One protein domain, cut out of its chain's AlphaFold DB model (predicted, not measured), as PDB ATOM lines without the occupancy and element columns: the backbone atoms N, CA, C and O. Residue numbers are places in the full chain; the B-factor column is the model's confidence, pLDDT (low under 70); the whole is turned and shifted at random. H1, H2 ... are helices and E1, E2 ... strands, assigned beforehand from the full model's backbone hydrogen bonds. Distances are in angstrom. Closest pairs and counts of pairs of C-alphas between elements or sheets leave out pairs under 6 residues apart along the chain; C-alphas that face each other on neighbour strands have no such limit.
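What this domain is: This is residues 18 to 44 and 141 to 211 of the 838 residues of an uncharacterized protein of Gregarina niphandrodes (UniProt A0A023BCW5). The model has two loosely joined parts: a cluster of four crossed helices, H2 to H5, with H2 and H5 packed most fully on each other, and beside it a pair made of the long helix H1 and the shorter H6. H1 packs on H6 with residues 23 to 30, and its residues 34 to 44 stick out as a bare arm, while the short strand E1 lies next to H5. The printed part has 98 residues, with six named helices and one named strand in the order H1, E1, H2, H3, H4, H5, H6; the class is mostly helix. It is only just loose, close to compact, with a radius of gyration of the C-alphas of 15.5 A, and elongated, spanning 50 by 30 by 28 A.

How they stand to each other: H1, residues 18 to 44, touches H6, residues 195 to 204, at a shallow tilt of 20 degrees, the same way; the closest C-alphas, of Val 27 and Val 204, are 5.6 A apart. E1, residues 142 to 144, pairs with no named strand; its closest C-alpha to H5, residues 181 to 192, is that of Cys 143, 6.2 A from that of Ser 187. H2, residues 145 to 157, touches H5 at a steep tilt of 60 degrees, opposite ways, with the C-alphas of Gly 151 and Ser 186 closest at 4.7 A. H3, residues 160 to 171, touches H5 at a steep tilt of 49 degrees, the same way, with Leu 167 and Leu 185 closest, their C-alphas 7.0 A apart. With residues 164 to 168 alone, H3 touches H4, residues 173 to 178; they are about perpendicular, but only just, at 70.0 degrees, and the closest C-alphas, of Thr 168 and Val 176, are 6.0 A apart. H5 and H6 are apart. Every O i to N i+4 pair is within hydrogen-bond range in H1, H2, H3 and H5, against 1 of 2 in H4 and 4 of 6 in H6.

Where its parts are: H1 begins at C-alpha 18 (187.845, 187.613, 201.255) and is 39.4 A long. H2 measures 18.4 A, H3 15.8 A, H5 16.2 A and H6 14.9 A; E1 and H4 are shorter. H6 ends at C-alpha 204 (192.889, 199.773, 190.064).

The domain as a whole: The C-alphas of Val 44 and Ser 174, the two farthest apart, are 50.6 A apart. Residues 45 to 140 are not printed, and C-alphas 44 and 141 are 49.7 A apart across this cut. The links that are printed whole are tight. The mean pLDDT of the printed part is 75.3; residues 18 to 44 and 193 to 196 are under 70.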
ATOM      1  N   ALA A  18     189.043 187.131 201.960       41.06
ATOM      2  CA  ALA A  18     187.845 187.613 201.255       41.06
ATOM      3  C   ALA A  18     188.008 189.041 200.697       41.06
ATOM      4  O   ALA A  18     187.769 189.283 199.515       41.06
ATOM      5  N   GLY A  19     188.508 189.974 201.517       44.25
ATOM      6  CA  GLY A  19     188.817 191.336 201.065       44.25
ATOM      7  C   GLY A  19     189.971 191.382 200.057       44.25
ATOM      8  O   GLY A  19     189.949 192.187 199.133       44.25
ATOM      9  N   THR A  20     190.959 190.490 200.191       43.12
ATOM     10  CA  THR A  20     192.078 190.395 199.239       43.12
ATOM     11  C   THR A  20     191.648 189.736 197.927       43.12
ATOM     12  O   THR A  20     192.053 190.208 196.874       43.12
ATOM     13  N   ARG A  21     190.789 188.705 197.958       46.25
ATOM     14  CA  ARG A  21     190.230 188.044 196.765       46.25
ATOM     15  C   ARG A  21     189.355 189.005 195.964       46.25
ATOM     16  O   ARG A  21     189.556 189.120 194.769       46.25
ATOM     17  N   PHE A  22     188.503 189.784 196.631       49.38
ATOM     18  CA  PHE A  22     187.744 190.871 196.001       49.38
ATOM     19  C   PHE A  22     188.650 191.886 195.288       49.38
ATOM     20  O   PHE A  22     188.401 192.259 194.145       49.38
ATOM     21  N   MET A  23     189.728 192.320 195.952       45.62
ATOM     22  CA  MET A  23     190.690 193.238 195.344       45.62
ATOM     23  C   MET A  23     191.407 192.599 194.151       45.62
ATOM     24  O   MET A  23     191.658 193.296 193.179       45.62
ATOM     25  N   VAL A  24     191.704 191.297 194.198       47.81
ATOM     26  CA  VAL A  24     192.284 190.548 193.074       47.81
ATOM     27  C   VAL A  24     191.300 190.463 191.903       47.81
ATOM     28  O   VAL A  24     191.673 190.844 190.800       47.81
ATOM     29  N   ASP A  25     190.042 190.091 192.140       50.00
ATOM     30  CA  ASP A  25     189.022 189.948 191.087       50.00
ATOM     31  C   ASP A  25     188.709 191.292 190.393       50.00
ATOM     32  O   ASP A  25     188.430 191.347 189.191       50.00
ATOM     33  N   LEU A  26     188.790 192.402 191.137       47.72
ATOM     34  CA  LEU A  26     188.644 193.757 190.604       47.72
ATOM     35  C   LEU A  26     189.902 194.239 189.853       47.72
ATOM     36  O   LEU A  26     189.780 194.878 188.811       47.72
ATOM     37  N   VAL A  27     191.107 193.930 190.355       45.72
ATOM     38  CA  VAL A  27     192.377 194.199 189.646       45.72
ATOM     39  C   VAL A  27     192.399 193.457 188.312       45.72
ATOM     40  O   VAL A  27     192.749 194.049 187.295       45.72
ATOM     41  N   GLU A  28     191.988 192.187 188.298       49.03
ATOM     42  CA  GLU A  28     191.877 191.378 187.082       49.03
ATOM     43  C   GLU A  28     190.888 191.985 186.078       49.03
ATOM     44  O   GLU A  28     191.169 192.006 184.881       49.03
ATOM     45  N   TRP A  29     189.770 192.545 186.549       53.75
ATOM     46  CA  TRP A  29     188.816 193.264 185.698       53.75
ATOM     47  C   TRP A  29     189.422 194.533 185.072       53.75
ATOM     48  O   TRP A  29     189.321 194.719 183.861       53.75
ATOM     49  N   CYS A  30     190.120 195.367 185.850       44.47
ATOM     50  CA  CYS A  30     190.761 196.583 185.328       44.47
ATOM     51  C   CYS A  30     191.916 196.297 184.360       44.47
ATOM     52  O   CYS A  30     192.101 197.024 183.385       44.47
ATOM     53  N   LEU A  31     192.691 195.238 184.609       46.25
ATOM     54  CA  LEU A  31     193.746 194.800 183.692       46.25
ATOM     55  C   LEU A  31     193.156 194.256 182.382       46.25
ATOM     56  O   LEU A  31     193.715 194.490 181.313       46.25
ATOM     57  N   ALA A  32     192.001 193.586 182.440       52.50
ATOM     58  CA  ALA A  32     191.275 193.172 181.243       52.50
ATOM     59  C   ALA A  32     190.730 194.374 180.441       52.50
ATOM     60  O   ALA A  32     190.767 194.347 179.212       52.50
ATOM     61  N   GLU A  33     190.280 195.442 181.111       49.09
ATOM     62  CA  GLU A  33     189.829 196.692 180.471       49.09
ATOM     63  C   GLU A  33     190.970 197.418 179.739       49.09
ATOM     64  O   GLU A  33     190.794 197.885 178.612       49.09
ATOM     65  N   GLU A  34     192.157 197.482 180.347       46.56
ATOM     66  CA  GLU A  34     193.331 198.089 179.721       46.56
ATOM     67  C   GLU A  34     193.832 197.290 178.520       46.56
ATOM     68  O   GLU A  34     194.060 197.882 177.466       46.56
ATOM     69  N   ASN A  35     193.931 195.964 178.649       45.50
ATOM     70  CA  ASN A  35     194.356 195.082 177.560       45.50
ATOM     71  C   ASN A  35     193.368 195.104 176.384       45.50
ATOM     72  O   ASN A  35     193.780 195.036 175.228       45.50
ATOM     73  N   ALA A  36     192.064 195.233 176.653       53.53
ATOM     74  CA  ALA A  36     191.061 195.401 175.606       53.53
ATOM     75  C   ALA A  36     191.203 196.754 174.888       53.53
ATOM     76  O   ALA A  36     191.068 196.814 173.671       53.53
ATOM     77  N   ARG A  37     191.530 197.835 175.614       46.16
ATOM     78  CA  ARG A  37     191.821 199.146 175.007       46.16
ATOM     79  C   ARG A  37     193.090 199.140 174.159       46.16
ATOM     80  O   ARG A  37     193.076 199.734 173.088       46.16
ATOM     81  N   THR A  38     194.157 198.477 174.607       46.75
ATOM     82  CA  THR A  38     195.405 198.373 173.827       46.75
ATOM     83  C   THR A  38     195.225 197.504 172.588       46.75
ATOM     84  O   THR A  38     195.758 197.846 171.543       46.75
ATOM     85  N   ARG A  39     194.422 196.432 172.655       48.19
ATOM     86  CA  ARG A  39     194.091 195.621 171.470       48.19
ATOM     87  C   ARG A  39     193.295 196.396 170.426       48.19
ATOM     88  O   ARG A  39     193.661 196.354 169.265       48.19
ATOM     89  N   VAL A  40     192.281 197.157 170.840       49.50
ATOM     90  CA  VAL A  40     191.495 197.982 169.906       49.50
ATOM     91  C   VAL A  40     192.342 199.099 169.288       49.50
ATOM     92  O   VAL A  40     192.148 199.420 168.126       49.50
ATOM     93  N   LEU A  41     193.296 199.679 170.024       42.31
ATOM     94  CA  LEU A  41     194.218 200.676 169.464       42.31
ATOM     95  C   LEU A  41     195.218 200.049 168.475       42.31
ATOM     96  O   LEU A  41     195.427 200.609 167.406       42.31
ATOM     97  N   ASN A  42     195.747 198.862 168.780       40.88
ATOM     98  CA  ASN A  42     196.677 198.151 167.894       40.88
ATOM     99  C   ASN A  42     195.991 197.558 166.649       40.88
ATOM    100  O   ASN A  42     196.626 197.423 165.613       40.88
ATOM    101  N   GLU A  43     194.708 197.194 166.725       45.47
ATOM    102  CA  GLU A  43     193.930 196.721 165.567       45.47
ATOM    103  C   GLU A  43     193.509 197.873 164.639       45.47
ATOM    104  O   GLU A  43     193.310 197.656 163.448       45.47
ATOM    105  N   VAL A  44     193.415 199.104 165.161       46.66
ATOM    106  CA  VAL A  44     193.128 200.311 164.367       46.66
ATOM    107  C   VAL A  44     194.371 200.804 163.611       46.66
ATOM    108  O   VAL A  44     194.226 201.284 162.494       46.66
ATOM    109  N   THR A 141     177.188 211.639 209.615       85.56
ATOM    110  CA  THR A 141     176.952 213.083 209.550       85.56
ATOM    111  C   THR A 141     177.703 213.740 208.397       85.56
ATOM    112  O   THR A 141     177.382 214.861 208.022       85.56
ATOM    113  N   PHE A 142     178.699 213.062 207.821       90.19
ATOM    114  CA  PHE A 142     179.475 213.570 206.695       90.19
ATOM    115  C   PHE A 142     179.979 212.452 205.789       90.19
ATOM    116  O   PHE A 142     180.109 211.304 206.210       90.19
ATOM    117  N   CYS A 143     180.334 212.833 204.568       89.31
ATOM    118  CA  CYS A 143     180.998 212.014 203.574       89.31
ATOM    119  C   CYS A 143     182.132 212.838 202.941       89.31
ATOM    120  O   CYS A 143     181.975 214.034 202.700       89.31
ATOM    121  N   SER A 144     183.308 212.251 202.701       89.94
ATOM    122  CA  SER A 144     184.369 212.988 201.991       89.94
ATOM    123  C   SER A 144     184.097 213.033 200.488       89.94
ATOM    124  O   SER A 144     183.576 212.062 199.939       89.94
ATOM    125  N   TRP A 145     184.548 214.086 199.808       92.25
ATOM    126  CA  TRP A 145     184.301 214.318 198.382       92.25
ATOM    127  C   TRP A 145     184.669 213.133 197.485       92.25
ATOM    128  O   TRP A 145     183.933 212.795 196.562       92.25
ATOM    129  N   LYS A 146     185.777 212.443 197.784       91.50
ATOM    130  CA  LYS A 146     186.196 211.235 197.056       91.50
ATOM    131  C   LYS A 146     185.171 210.093 197.112       91.50
ATOM    132  O   LYS A 146     185.026 209.364 196.138       91.50
ATOM    133  N   TRP A 147     184.467 209.936 198.235       92.25
ATOM    134  CA  TRP A 147     183.442 208.904 198.406       92.25
ATOM    135  C   TRP A 147     182.179 209.298 197.662       92.25
ATOM    136  O   TRP A 147     181.635 208.457 196.963       92.25
ATOM    137  N   LEU A 148     181.792 210.576 197.735       93.44
ATOM    138  CA  LEU A 148     180.707 211.132 196.925       93.44
ATOM    139  C   LEU A 148     180.970 210.960 195.432       93.44
ATOM    140  O   LEU A 148     180.093 210.513 194.707       93.44
ATOM    141  N   SER A 149     182.192 211.240 194.982       92.88
ATOM    142  CA  SER A 149     182.590 211.079 193.580       92.88
ATOM    143  C   SER A 149     182.511 209.622 193.134       92.88
ATOM    144  O   SER A 149     182.030 209.339 192.041       92.88
ATOM    145  N   LEU A 150     182.945 208.691 193.991       90.81
ATOM    146  CA  LEU A 150     182.815 207.267 193.707       90.81
ATOM    147  C   LEU A 150     181.344 206.834 193.679       90.81
ATOM    148  O   LEU A 150     180.939 206.146 192.749       90.81
ATOM    149  N   GLY A 151     180.545 207.271 194.654       92.56
ATOM    150  CA  GLY A 151     179.110 207.011 194.683       92.56
ATOM    151  C   GLY A 151     178.409 207.540 193.436       92.56
ATOM    152  O   GLY A 151     177.642 206.804 192.837       92.56
ATOM    153  N   ALA A 152     178.740 208.751 192.980       93.00
ATOM    154  CA  ALA A 152     178.204 209.338 191.752       93.00
ATOM    155  C   ALA A 152     178.467 208.456 190.525       93.00
ATOM    156  O   ALA A 152     177.554 208.168 189.757       93.00
ATOM    157  N   ILE A 153     179.713 207.997 190.357       90.94
ATOM    158  CA  ILE A 153     180.107 207.137 189.232       90.94
ATOM    159  C   ILE A 153     179.385 205.797 189.290       90.94
ATOM    160  O   ILE A 153     178.952 205.289 188.262       90.94
ATOM    161  N   LEU A 154     179.248 205.217 190.479       90.00
ATOM    162  CA  LEU A 154     178.546 203.951 190.637       90.00
ATOM    163  C   LEU A 154     177.042 204.102 190.396       90.00
ATOM    164  O   LEU A 154     176.477 203.269 189.701       90.00
ATOM    165  N   CYS A 155     176.414 205.189 190.853       92.50
ATOM    166  CA  CYS A 155     175.017 205.493 190.530       92.50
ATOM    167  C   CYS A 155     174.778 205.673 189.025       92.50
ATOM    168  O   CYS A 155     173.678 205.418 188.558       92.50
ATOM    169  N   GLN A 156     175.785 206.114 188.267       91.50
ATOM    170  CA  GLN A 156     175.699 206.226 186.807       91.50
ATOM    171  C   GLN A 156     175.928 204.894 186.082       91.50
ATOM    172  O   GLN A 156     175.563 204.772 184.917       91.50
ATOM    173  N   ARG A 157     176.588 203.924 186.726       88.31
ATOM    174  CA  ARG A 157     177.002 202.655 186.102       88.31
ATOM    175  C   ARG A 157     176.148 201.456 186.500       88.31
ATOM    176  O   ARG A 157     176.171 200.460 185.788       88.31
ATOM    177  N   VAL A 158     175.465 201.521 187.636       89.31
ATOM    178  CA  VAL A 158     174.597 200.453 188.143       89.31
ATOM    179  C   VAL A 158     173.151 200.812 187.827       89.31
ATOM    180  O   VAL A 158     172.762 201.967 188.002       89.31
ATOM    181  N   ALA A 159     172.365 199.830 187.382       91.31
ATOM    182  CA  ALA A 159     170.938 200.014 187.147       91.31
ATOM    183  C   ALA A 159     170.244 200.558 188.420       91.31
ATOM    184  O   ALA A 159     170.540 200.072 189.523       91.31
ATOM    185  N   PRO A 160     169.356 201.565 188.311       92.00
ATOM    186  CA  PRO A 160     168.694 202.175 189.465       92.00
ATOM    187  C   PRO A 160     167.978 201.164 190.368       92.00
ATOM    188  O   PRO A 160     168.020 201.301 191.591       92.00
ATOM    189  N   GLU A 161     167.370 200.133 189.783       92.88
ATOM    190  CA  GLU A 161     166.624 199.078 190.472       92.88
ATOM    191  C   GLU A 161     167.552 198.231 191.345       92.88
ATOM    192  O   GLU A 161     167.278 198.038 192.533       92.88
ATOM    193  N   THR A 162     168.693 197.795 190.801       90.44
ATOM    194  CA  THR A 162     169.696 197.047 191.565       90.44
ATOM    195  C   THR A 162     170.286 197.906 192.671       90.44
ATOM    196  O   THR A 162     170.404 197.464 193.816       90.44
ATOM    197  N   LEU A 163     170.646 199.156 192.361       90.56
ATOM    198  CA  LEU A 163     171.199 200.061 193.359       90.56
ATOM    199  C   LEU A 163     170.206 200.279 194.507       90.56
ATOM    200  O   LEU A 163     170.596 200.243 195.675       90.56
ATOM    201  N   ARG A 164     168.925 200.474 194.183       91.69
ATOM    202  CA  ARG A 164     167.845 200.606 195.160       91.69
ATOM    203  C   ARG A 164     167.735 199.348 196.015       91.69
ATOM    204  O   ARG A 164     167.773 199.480 197.232       91.69
ATOM    205  N   ALA A 165     167.710 198.155 195.417       89.56
ATOM    206  CA  ALA A 165     167.679 196.889 196.151       89.56
ATOM    207  C   ALA A 165     168.864 196.751 197.127       89.56
ATOM    208  O   ALA A 165     168.660 196.507 198.318       89.56
ATOM    209  N   MET A 166     170.089 197.023 196.664       87.81
ATOM    210  CA  MET A 166     171.292 196.997 197.505       87.81
ATOM    211  C   MET A 166     171.220 197.992 198.671       87.81
ATOM    212  O   MET A 166     171.576 197.671 199.805       87.81
ATOM    213  N   LEU A 167     170.792 199.231 198.411       90.31
ATOM    214  CA  LEU A 167     170.686 200.256 199.450       90.31
ATOM    215  C   LEU A 167     169.552 199.950 200.432       90.31
ATOM    216  O   LEU A 167     169.700 200.230 201.625       90.31
ATOM    217  N   THR A 168     168.453 199.358 199.961       91.62
ATOM    218  CA  THR A 168     167.316 198.936 200.785       91.62
ATOM    219  C   THR A 168     167.733 197.837 201.747       91.62
ATOM    220  O   THR A 168     167.328 197.870 202.904       91.62
ATOM    221  N   GLU A 169     168.603 196.925 201.327       88.00
ATOM    222  CA  GLU A 169     169.147 195.898 202.213       88.00
ATOM    223  C   GLU A 169     170.051 196.494 203.309       88.00
ATOM    224  O   GLU A 169     169.928 196.142 204.481       88.00
ATOM    225  N   VAL A 170     170.906 197.471 202.973       85.06
ATOM    226  CA  VAL A 170     171.835 198.086 203.944       85.06
ATOM    227  C   VAL A 170     171.152 199.061 204.903       85.06
ATOM    228  O   VAL A 170     171.505 199.139 206.084       85.06
ATOM    229  N   TYR A 171     170.215 199.866 204.404       85.50
ATOM    230  CA  TYR A 171     169.637 200.989 205.146       85.50
ATOM    231  C   TYR A 171     168.143 200.837 205.461       85.50
ATOM    232  O   TYR A 171     167.640 201.550 206.335       85.50
ATOM    233  N   GLY A 172     167.442 199.893 204.833       90.25
ATOM    234  CA  GLY A 172     165.982 199.766 204.862       90.25
ATOM    235  C   GLY A 172     165.286 200.680 203.845       90.25
ATOM    236  O   GLY A 172     165.785 201.760 203.532       90.25
ATOM    237  N   ALA A 173     164.104 200.271 203.367       87.44
ATOM    238  CA  ALA A 173     163.366 200.951 202.290       87.44
ATOM    239  C   ALA A 173     163.065 202.431 202.594       87.44
ATOM    240  O   ALA A 173     163.365 203.299 201.783       87.44
ATOM    241  N   SER A 174     162.602 202.731 203.812       84.25
ATOM    242  CA  SER A 174     162.235 204.095 204.229       84.25
ATOM    243  C   SER A 174     163.367 205.124 204.068       84.25
ATOM    244  O   SER A 174     163.109 206.279 203.724       84.25
ATOM    245  N   LEU A 175     164.630 204.734 204.290       81.94
ATOM    246  CA  LEU A 175     165.749 205.664 204.123       81.94
ATOM    247  C   LEU A 175     166.113 205.858 202.647       81.94
ATOM    248  O   LEU A 175     166.529 206.943 202.261       81.94
ATOM    249  N   VAL A 176     165.952 204.818 201.830       85.62
ATOM    250  CA  VAL A 176     166.238 204.873 200.389       85.62
ATOM    251  C   VAL A 176     165.267 205.790 199.658       85.62
ATOM    252  O   VAL A 176     165.669 206.462 198.716       85.62
ATOM    253  N   ASP A 177     164.025 205.878 200.132       87.06
ATOM    254  CA  ASP A 177     163.016 206.777 199.564       87.06
ATOM    255  C   ASP A 177     163.202 208.244 199.952       87.06
ATOM    256  O   ASP A 177     162.757 209.135 199.234       87.06
ATOM    257  N   SER A 178     163.868 208.513 201.075       86.50
ATOM    258  CA  SER A 178     164.032 209.872 201.606       86.50
ATOM    259  C   SER A 178     165.385 210.509 201.291       86.50
ATOM    260  O   SER A 178     165.544 211.719 201.446       86.50
ATOM    261  N   GLU A 179     166.374 209.731 200.853       89.62
ATOM    262  CA  GLU A 179     167.758 210.185 200.708       89.62
ATOM    263  C   GLU A 179     168.309 209.930 199.306       89.62
ATOM    264  O   GLU A 179     167.935 208.989 198.614       89.62
ATOM    265  N   SER A 180     169.284 210.746 198.900       92.56
ATOM    266  CA  SER A 180     169.988 210.548 197.631       92.56
ATOM    267  C   SER A 180     170.655 209.162 197.582       92.56
ATOM    268  O   SER A 180     171.490 208.871 198.452       92.56
ATOM    269  N   PRO A 181     170.425 208.344 196.537       92.44
ATOM    270  CA  PRO A 181     171.146 207.086 196.347       92.44
ATOM    271  C   PRO A 181     172.665 207.285 196.330       92.44
ATOM    272  O   PRO A 181     173.410 206.506 196.926       92.44
ATOM    273  N   MET A 182     173.131 208.398 195.744       94.31
ATOM    274  CA  MET A 182     174.541 208.792 195.761       94.31
ATOM    275  C   MET A 182     175.056 208.990 197.190       94.31
ATOM    276  O   MET A 182     176.139 208.503 197.521       94.31
ATOM    277  N   TRP A 183     174.297 209.665 198.057       93.62
ATOM    278  CA  TRP A 183     174.691 209.881 199.450       93.62
ATOM    279  C   TRP A 183     174.764 208.570 200.234       93.62
ATOM    280  O   TRP A 183     175.760 208.313 200.922       93.62
ATOM    281  N   LEU A 184     173.734 207.727 200.112       92.38
ATOM    282  CA  LEU A 184     173.649 206.444 200.809       92.38
ATOM    283  C   LEU A 184     174.753 205.483 200.366       92.38
ATOM    284  O   LEU A 184     175.421 204.882 201.214       92.38
ATOM    285  N   LEU A 185     175.009 205.397 199.060       92.12
ATOM    286  CA  LEU A 185     176.066 204.557 198.508       92.12
ATOM    287  C   LEU A 185     177.444 205.032 198.968       92.12
ATOM    288  O   LEU A 185     178.234 204.248 199.488       92.12
ATOM    289  N   SER A 186     177.716 206.332 198.873       92.56
ATOM    290  CA  SER A 186     178.984 206.916 199.334       92.56
ATOM    291  C   SER A 186     179.212 206.687 200.828       92.56
ATOM    292  O   SER A 186     180.317 206.363 201.265       92.56
ATOM    293  N   SER A 187     178.139 206.807 201.606       90.62
ATOM    294  CA  SER A 187     178.107 206.514 203.034       90.62
ATOM    295  C   SER A 187     178.402 205.038 203.322       90.62
ATOM    296  O   SER A 187     179.185 204.740 204.227       90.62
ATOM    297  N   ALA A 188     177.840 204.114 202.538       88.88
ATOM    298  CA  ALA A 188     178.084 202.680 202.681       88.88
ATOM    299  C   ALA A 188     179.544 202.350 202.356       88.88
ATOM    300  O   ALA A 188     180.241 201.748 203.170       88.88
ATOM    301  N   LEU A 189     180.055 202.853 201.229       88.25
ATOM    302  CA  LEU A 189     181.446 202.672 200.814       88.25
ATOM    303  C   LEU A 189     182.431 203.192 201.864       88.25
ATOM    304  O   LEU A 189     183.417 202.523 202.175       88.25
ATOM    305  N   MET A 190     182.147 204.351 202.464       88.12
ATOM    306  CA  MET A 190     182.973 204.908 203.533       88.12
ATOM    307  C   MET A 190     182.970 204.038 204.803       88.12
ATOM    308  O   MET A 190     183.986 203.994 205.495       88.12
ATOM    309  N   ARG A 191     181.866 203.346 205.126       83.25
ATOM    310  CA  ARG A 191     181.803 202.414 206.271       83.25
ATOM    311  C   ARG A 191     182.527 201.105 205.994       83.25
ATOM    312  O   ARG A 191     183.240 200.611 206.864       83.25
ATOM    313  N   CYS A 192     182.323 200.549 204.804       78.00
ATOM    314  CA  CYS A 192     182.826 199.227 204.439       78.00
ATOM    315  C   CYS A 192     184.332 199.239 204.147       78.00
ATOM    316  O   CYS A 192     185.013 198.225 204.294       78.00
ATOM    317  N   SER A 193     184.888 200.388 203.763       68.44
ATOM    318  CA  SER A 193     186.308 200.509 203.457       68.44
ATOM    319  C   SER A 193     187.131 200.935 204.679       68.44
ATOM    320  O   SER A 193     187.042 202.047 205.203       68.44
ATOM    321  N   ALA A 194     188.065 200.076 205.090       59.38
ATOM    322  CA  ALA A 194     189.255 200.587 205.754       59.38
ATOM    323  C   ALA A 194     189.950 201.513 204.745       59.38
ATOM    324  O   ALA A 194     190.233 201.083 203.628       59.38
ATOM    325  N   SER A 195     190.236 202.761 205.122       60.25
ATOM    326  CA  SER A 195     190.899 203.778 204.279       60.25
ATOM    327  C   SER A 195     192.100 203.259 203.467       60.25
ATOM    328  O   SER A 195     192.399 203.788 202.400       60.25
ATOM    329  N   VAL A 196     192.743 202.194 203.953       61.78
ATOM    330  CA  VAL A 196     193.845 201.455 203.327       61.78
ATOM    331  C   VAL A 196     193.463 200.805 201.987       61.78
ATOM    332  O   VAL A 196     194.264 200.835 201.059       61.78
ATOM    333  N   CYS A 197     192.254 200.254 201.840       72.50
ATOM    334  CA  CYS A 197     191.842 199.578 200.600       72.50
ATOM    335  C   CYS A 197     191.463 200.568 199.495       72.50
ATOM    336  O   CYS A 197     191.573 200.245 198.317       72.50
ATOM    337  N   MET A 198     191.077 201.793 199.865       77.00
ATOM    338  CA  MET A 198     190.640 202.801 198.904       77.00
ATOM    339  C   MET A 198     191.757 203.233 197.957       77.00
ATOM    340  O   MET A 198     191.521 203.395 196.769       77.00
ATOM    341  N   GLY A 199     192.983 203.400 198.464       78.38
ATOM    342  CA  GLY A 199     194.120 203.765 197.612       78.38
ATOM    343  C   GLY A 199     194.384 202.709 196.538       78.38
ATOM    344  O   GLY A 199     194.573 203.043 195.374       78.38
ATOM    345  N   SER A 200     194.322 201.431 196.915       78.44
ATOM    346  CA  SER A 200     194.429 200.322 195.966       78.44
ATOM    347  C   SER A 200     193.244 200.287 195.000       78.44
ATOM    348  O   SER A 200     193.449 200.121 193.807       78.44
ATOM    349  N   PHE A 201     192.022 200.502 195.488       77.06
ATOM    350  CA  PHE A 201     190.806 200.487 194.672       77.06
ATOM    351  C   PHE A 201     190.803 201.611 193.622       77.06
ATOM    352  O   PHE A 201     190.562 201.370 192.444       77.06
ATOM    353  N   LEU A 202     191.162 202.833 194.020       81.12
ATOM    354  CA  LEU A 202     191.278 203.972 193.108       81.12
ATOM    355  C   LEU A 202     192.421 203.804 192.106       81.12
ATOM    356  O   LEU A 202     192.290 204.248 190.970       81.12
ATOM    357  N   ARG A 203     193.527 203.161 192.502       81.44
ATOM    358  CA  ARG A 203     194.626 202.823 191.587       81.44
ATOM    359  C   ARG A 203     194.174 201.838 190.520       81.44
ATOM    360  O   ARG A 203     194.459 202.038 189.348       81.44
ATOM    361  N   VAL A 204     193.445 200.808 190.939       76.94
ATOM    362  CA  VAL A 204     192.889 199.773 190.064       76.94
ATOM    363  C   VAL A 204     191.942 200.391 189.043       76.94
ATOM    364  O   VAL A 204     192.122 200.190 187.849       76.94
ATOM    365  N   LEU A 205     191.035 201.262 189.481       76.94
ATOM    366  CA  LEU A 205     190.143 202.000 188.582       76.94
ATOM    367  C   LEU A 205     190.825 203.138 187.798       76.94
ATOM    368  O   LEU A 205     190.151 203.824 187.035       76.94
ATOM    369  N   ARG A 206     192.130 203.386 187.996       83.62
ATOM    370  CA  ARG A 206     192.877 204.515 187.397       83.62
ATOM    371  C   ARG A 206     192.276 205.890 187.712       83.62
ATOM    372  O   ARG A 206     192.419 206.845 186.960       83.62
ATOM    373  N   LEU A 207     191.613 206.000 188.860       83.06
ATOM    374  CA  LEU A 207     190.951 207.218 189.332       83.06
ATOM    375  C   LEU A 207     191.830 208.048 190.278       83.06
ATOM    376  O   LEU A 207     191.470 209.169 190.624       83.06
ATOM    377  N   GLN A 208     192.984 207.519 190.699       83.19
ATOM    378  CA  GLN A 208     193.881 208.151 191.678       83.19
ATOM    379  C   GLN A 208     194.404 209.538 191.251       83.19
ATOM    380  O   GLN A 208     194.670 210.393 192.101       83.19
ATOM    381  N   ASP A 209     194.532 209.768 189.944       81.69
ATOM    382  CA  ASP A 209     195.083 211.009 189.398       81.69
ATOM    383  C   ASP A 209     194.025 212.075 189.142       81.69
ATOM    384  O   ASP A 209     194.353 213.253 189.006       81.69
ATOM    385  N   SER A 210     192.745 211.699 189.187       84.38
ATOM    386  CA  SER A 210     191.674 212.670 189.048       84.38
ATOM    387  C   SER A 210     191.595 213.563 190.297       84.38
ATOM    388  O   SER A 210     191.524 213.067 191.432       84.38
ATOM    389  N   PRO A 211     191.540 214.899 190.124       82.00
ATOM    390  CA  PRO A 211     191.478 215.848 191.235       82.00
ATOM    391  C   PRO A 211     190.244 215.629 192.122       82.00
ATOM    392  O   PRO A 211     190.247 216.026 193.292       82.00
TER     393      PRO A 211